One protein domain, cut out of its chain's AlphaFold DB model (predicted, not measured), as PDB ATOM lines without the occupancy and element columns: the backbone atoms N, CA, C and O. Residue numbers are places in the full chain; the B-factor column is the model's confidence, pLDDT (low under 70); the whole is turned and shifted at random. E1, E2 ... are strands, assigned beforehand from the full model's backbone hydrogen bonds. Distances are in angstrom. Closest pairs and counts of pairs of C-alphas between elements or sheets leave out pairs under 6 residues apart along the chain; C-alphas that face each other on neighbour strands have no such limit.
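Overview. This is residues 3 to 21 and 29 to 49 of the 52 residues of the protein "Gfa-like protein" of Caballeronia sordidicola (UniProt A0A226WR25). With little regular structure, the printed part is a small two-stranded hairpin, E1 and E2, running into a tail of which residues 15 to 21 stand free, and beyond a cut a wide loop, residues 29 to 49, closed by a short parallel pairing of residues 29 to 30 with 47 to 48. The printed part has 40 residues with no named helix and two named strands, E1 then E2, antiparallel; the class is all strand, yet named elements hold 7 residues. It is extended, with a radius of gyration of the C-alphas of 14.1 A and spans of 36 by 27 by 18 A.

Arrangement. E1, residues 3 to 5, and E2, residues 10 to 13, form a hairpin with a tight link, antiparallel at 158 degrees. C-alphas 4 and 11 face each other at 4.5 A. N 5 and O 10, 2.9 A, are within hydrogen-bond range.

Along the chain. E1 begins at C-alpha 3 (29.564, 13.950, -22.363) and measures 6.4 A. E2 measures 9.7 A, ending at C-alpha 13 (33.447, 8.369, -23.481).

Size, cuts and confidence. The C-alphas farthest apart, Glu 7 and Trp 38, are 37.8 A apart. Residues 22 to 28 are not printed; C-alphas 21 and 29 are 20.6 A apart. No printed residue is under 70 in pLDDT.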
ATOM      1  N   SER A   3      30.150  12.662 -21.989       89.19
ATOM      2  CA  SER A   3      29.564  13.950 -22.363       89.19
ATOM      3  C   SER A   3      28.812  13.804 -23.674       89.19
ATOM      4  O   SER A   3      29.363  13.285 -24.640       89.19
ATOM      5  N   VAL A   4      27.559  14.250 -23.699       90.19
ATOM      6  CA  VAL A   4      26.732  14.288 -24.908       90.19
ATOM      7  C   VAL A   4      26.989  15.612 -25.618       90.19
ATOM      8  O   VAL A   4      26.953  16.665 -24.983       90.19
ATOM      9  N   VAL A   5      27.272  15.565 -26.915       89.81
ATOM     10  CA  VAL A   5      27.605  16.742 -27.729       89.81
ATOM     11  C   VAL A   5      26.775  16.752 -29.012       89.81
ATOM     12  O   VAL A   5      26.178  15.739 -29.377       89.81
ATOM     13  N   ARG A   6      26.723  17.914 -29.680       86.69
ATOM     14  CA  ARG A   6      25.971  18.127 -30.933       86.69
ATOM     15  C   ARG A   6      24.526  17.623 -30.840       86.69
ATOM     16  O   ARG A   6      24.122  16.727 -31.565       86.69
ATOM     17  N   GLU A   7      23.783  18.151 -29.866       91.69
ATOM     18  CA  GLU A   7      22.353  17.849 -29.663       91.69
ATOM     19  C   GLU A   7      22.017  16.350 -29.525       91.69
ATOM     20  O   GLU A   7      20.889  15.932 -29.772       91.69
ATOM     21  N   GLY A   8      22.975  15.526 -29.087       89.38
ATOM     22  CA  GLY A   8      22.766  14.084 -28.930       89.38
ATOM     23  C   GLY A   8      23.310  13.230 -30.067       89.38
ATOM     24  O   GLY A   8      23.233  12.008 -29.976       89.38
ATOM     25  N   GLU A   9      23.895  13.837 -31.098       94.00
ATOM     26  CA  GLU A   9      24.472  13.109 -32.229       94.00
ATOM     27  C   GLU A   9      25.745  12.341 -31.837       94.00
ATOM     28  O   GLU A   9      26.013  11.268 -32.376       94.00
ATOM     29  N   PHE A  10      26.507  12.841 -30.855       91.31
ATOM     30  CA  PHE A  10      27.730  12.182 -30.393       91.31
ATOM     31  C   PHE A  10      27.849  12.129 -28.872       91.31
ATOM     32  O   PHE A  10      27.333  12.975 -28.138       91.31
ATOM     33  N   VAL A  11      28.616  11.143 -28.402       92.69
ATOM     34  CA  VAL A  11      28.981  10.986 -26.994       92.69
ATOM     35  C   VAL A  11      30.486  10.779 -26.877       92.69
ATOM     36  O   VAL A  11      31.044   9.852 -27.460       92.69
ATOM     37  N   HIS A  12      31.147  11.615 -26.082       91.00
ATOM     38  CA  HIS A  12      32.526  11.388 -25.668       91.00
ATOM     39  C   HIS A  12      32.542  10.457 -24.459       91.00
ATOM     40  O   HIS A  12      31.904  10.744 -23.445       91.00
ATOM     41  N   VAL A  13      33.289   9.358 -24.555       91.50
ATOM     42  CA  VAL A  13      33.447   8.369 -23.481       91.50
ATOM     43  C   VAL A  13      34.928   8.193 -23.182       91.50
ATOM     44  O   VAL A  13      35.737   7.982 -24.083       91.50
ATOM     45  N   THR A  14      35.300   8.255 -21.905       92.56
ATOM     46  CA  THR A  14      36.675   7.977 -21.482       92.56
ATOM     47  C   THR A  14      36.982   6.486 -21.646       92.56
ATOM     48  O   THR A  14      36.382   5.663 -20.954       92.56
ATOM     49  N   LEU A  15      37.945   6.128 -22.506       91.12
ATOM     50  CA  LEU A  15      38.298   4.725 -22.790       91.12
ATOM     51  C   LEU A  15      38.600   3.896 -21.528       91.12
ATOM     52  O   LEU A  15      38.184   2.749 -21.445       91.12
ATOM     53  N   GLY A  16      39.249   4.486 -20.519       88.81
ATOM     54  CA  GLY A  16      39.565   3.810 -19.250       88.81
ATOM     55  C   GLY A  16      38.351   3.421 -18.395       88.81
ATOM     56  O   GLY A  16      38.524   2.828 -17.338       88.81
ATOM     57  N   THR A  17      37.134   3.767 -18.821       91.25
ATOM     58  CA  THR A  17      35.889   3.365 -18.143       91.25
ATOM     59  C   THR A  17      35.222   2.140 -18.767       91.25
ATOM     60  O   THR A  17      34.204   1.684 -18.252       91.25
ATOM     61  N   LEU A  18      35.779   1.603 -19.856       90.56
ATOM     62  CA  LEU A  18      35.283   0.391 -20.502       90.56
ATOM     63  C   LEU A  18      35.751  -0.853 -19.738       90.56
ATOM     64  O   LEU A  18      36.901  -0.930 -19.313       90.56
ATOM     65  N   SER A  19      34.851  -1.823 -19.564       92.12
ATOM     66  CA  SER A  19      35.169  -3.101 -18.913       92.12
ATOM     67  C   SER A  19      35.949  -4.040 -19.831       92.12
ATOM     68  O   SER A  19      36.842  -4.748 -19.374       92.12
ATOM     69  N   ASP A  20      35.624  -4.026 -21.121       91.06
ATOM     70  CA  ASP A  20      36.287  -4.838 -22.135       91.06
ATOM     71  C   ASP A  20      37.480  -4.110 -22.758       91.06
ATOM     72  O   ASP A  20      37.589  -2.882 -22.722       91.06
ATOM     73  N   THR A  21      38.371  -4.881 -23.384       90.56
ATOM     74  CA  THR A  21      39.516  -4.316 -24.105       90.56
ATOM     75  C   THR A  21      39.027  -3.511 -25.315       90.56
ATOM     76  O   THR A  21      38.407  -4.095 -26.211       90.56
ATOM     77  N   HIS A  29      46.072  13.444 -31.552       96.56
ATOM     78  CA  HIS A  29      46.328  14.131 -30.289       96.56
ATOM     79  C   HIS A  29      45.680  15.513 -30.343       96.56
ATOM     80  O   HIS A  29      46.063  16.352 -31.154       96.56
ATOM     81  N   ILE A  30      44.690  15.750 -29.487       95.62
ATOM     82  CA  ILE A  30      43.960  17.022 -29.404       95.62
ATOM     83  C   ILE A  30      44.350  17.698 -28.084       95.62
ATOM     84  O   ILE A  30      44.474  17.010 -27.071       95.62
ATOM     85  N   PHE A  31      44.536  19.020 -28.098       96.00
ATOM     86  CA  PHE A  31      45.079  19.843 -27.001       96.00
ATOM     87  C   PHE A  31      46.606  19.808 -26.823       96.00
ATOM     88  O   PHE A  31      47.125  20.025 -25.724       96.00
ATOM     89  N   VAL A  32      47.354  19.587 -27.906       96.81
ATOM     90  CA  VAL A  32      48.829  19.591 -27.889       96.81
ATOM     91  C   VAL A  32      49.392  20.953 -27.465       96.81
ATOM     92  O   VAL A  32      50.432  20.988 -26.810       96.81
ATOM     93  N   GLY A  33      48.676  22.058 -27.707       95.88
ATOM     94  CA  GLY A  33      49.077  23.402 -27.280       95.88
ATOM     95  C   GLY A  33      49.142  23.580 -25.757       95.88
ATOM     96  O   GLY A  33      49.855  24.451 -25.266       95.88
ATOM     97  N   SER A  34      48.450  22.724 -24.996       97.25
ATOM     98  CA  SER A  34      48.471  22.730 -23.525       97.25
ATOM     99  C   SER A  34      49.434  21.701 -22.916       97.25
ATOM    100  O   SER A  34      49.526  21.600 -21.690       97.25
ATOM    101  N   LYS A  35      50.145  20.906 -23.729       95.88
ATOM    102  CA  LYS A  35      51.079  19.898 -23.207       95.88
ATOM    103  C   LYS A  35      52.340  20.558 -22.647       95.88
ATOM    104  O   LYS A  35      52.781  21.606 -23.110       95.88
ATOM    105  N   ALA A  36      52.998  19.890 -21.703       96.31
ATOM    106  CA  ALA A  36      54.288  20.357 -21.215       96.31
ATOM    107  C   ALA A  36      55.349  20.377 -22.341       96.31
ATOM    108  O   ALA A  36      55.436  19.418 -23.118       96.31
ATOM    109  N   PRO A  37      56.204  21.415 -22.428       93.38
ATOM    110  CA  PRO A  37      57.138  21.577 -23.546       93.38
ATOM    111  C   PRO A  37      58.181  20.452 -23.636       93.38
ATOM    112  O   PRO A  37      58.652  20.144 -24.725       93.38
ATOM    113  N   TRP A  38      58.500  19.796 -22.516       95.31
ATOM    114  CA  TRP A  38      59.434  18.664 -22.464       95.31
ATOM    115  C   TRP A  38      58.819  17.313 -22.857       95.31
ATOM    116  O   TRP A  38      59.551  16.338 -23.006       95.31
ATOM    117  N   TYR A  39      57.493  17.213 -23.002       96.00
ATOM    118  CA  TYR A  39      56.843  15.962 -23.390       96.00
ATOM    119  C   TYR A  39      56.813  15.824 -24.914       96.00
ATOM    120  O   TYR A  39      56.224  16.661 -25.604       96.00
ATOM    121  N   ALA A  40      57.424  14.765 -25.443       95.88
ATOM    122  CA  ALA A  40      57.417  14.457 -26.868       95.88
ATOM    123  C   ALA A  40      56.338  13.413 -27.191       95.88
ATOM    124  O   ALA A  40      56.289  12.354 -26.569       95.88
ATOM    125  N   ILE A  41      55.502  13.715 -28.184       96.50
ATOM    126  CA  ILE A  41      54.630  12.736 -28.840       96.50
ATOM    127  C   ILE A  41      55.464  12.097 -29.949       96.50
ATOM    128  O   ILE A  41      56.046  12.814 -30.762       96.50
ATOM    129  N   THR A  42      55.591  10.773 -29.929       96.81
ATOM    130  CA  THR A  42      56.561  10.039 -30.759       96.81
ATOM    131  C   THR A  42      55.938   9.275 -31.921       96.81
ATOM    132  O   THR A  42      56.667   8.717 -32.735       96.81
ATOM    133  N   ASP A  43      54.611   9.230 -31.998       96.38
ATOM    134  CA  ASP A  43      53.882   8.679 -33.134       96.38
ATOM    135  C   ASP A  43      53.582   9.751 -34.198       96.38
ATOM    136  O   ASP A  43      53.748  10.950 -33.978       96.38
ATOM    137  N   GLU A  44      53.150   9.295 -35.374       96.94
ATOM    138  CA  GLU A  44      52.884  10.140 -36.546       96.94
ATOM    139  C   GLU A  44      51.406  10.556 -36.663       96.94
ATOM    140  O   GLU A  44      50.957  10.964 -37.737       96.94
ATOM    141  N   LEU A  45      50.611  10.425 -35.593       97.81
ATOM    142  CA  LEU A  45      49.200  10.796 -35.649       97.81
ATOM    143  C   LEU A  45      49.030  12.323 -35.757       97.81
ATOM    144  O   LEU A  45      49.848  13.080 -35.226       97.81
ATOM    145  N   PRO A  46      47.938  12.794 -36.391       97.75
ATOM    146  CA  PRO A  46      47.571  14.205 -36.422       97.75
ATOM    147  C   PRO A  46      47.597  14.855 -35.034       97.75
ATOM    148  O   PRO A  46      47.103  14.287 -34.058       97.75
ATOM    149  N   GLN A  47      48.153  16.064 -34.961       97.06
ATOM    150  CA  GLN A  47      48.264  16.851 -33.736       97.06
ATOM    151  C   GLN A  47      47.508  18.171 -33.899       97.06
ATOM    152  O   GLN A  47      47.672  18.861 -34.905       97.06
ATOM    153  N   HIS A  48      46.688  18.513 -32.906       97.31
ATOM    154  CA  HIS A  48      45.873  19.724 -32.879       97.31
ATOM    155  C   HIS A  48      46.089  20.487 -31.574       97.31
ATOM    156  O   HIS A  48      46.074  19.893 -30.490       97.31
ATOM    157  N   ASP A  49      46.239  21.806 -31.671       96.75
ATOM    158  CA  ASP A  49      46.482  22.661 -30.507       96.75
ATOM    159  C   ASP A  49      45.272  22.751 -29.572       96.75
ATOM    160  O   ASP A  49      45.451  22.789 -28.354       96.75
TER     161      ASP A  49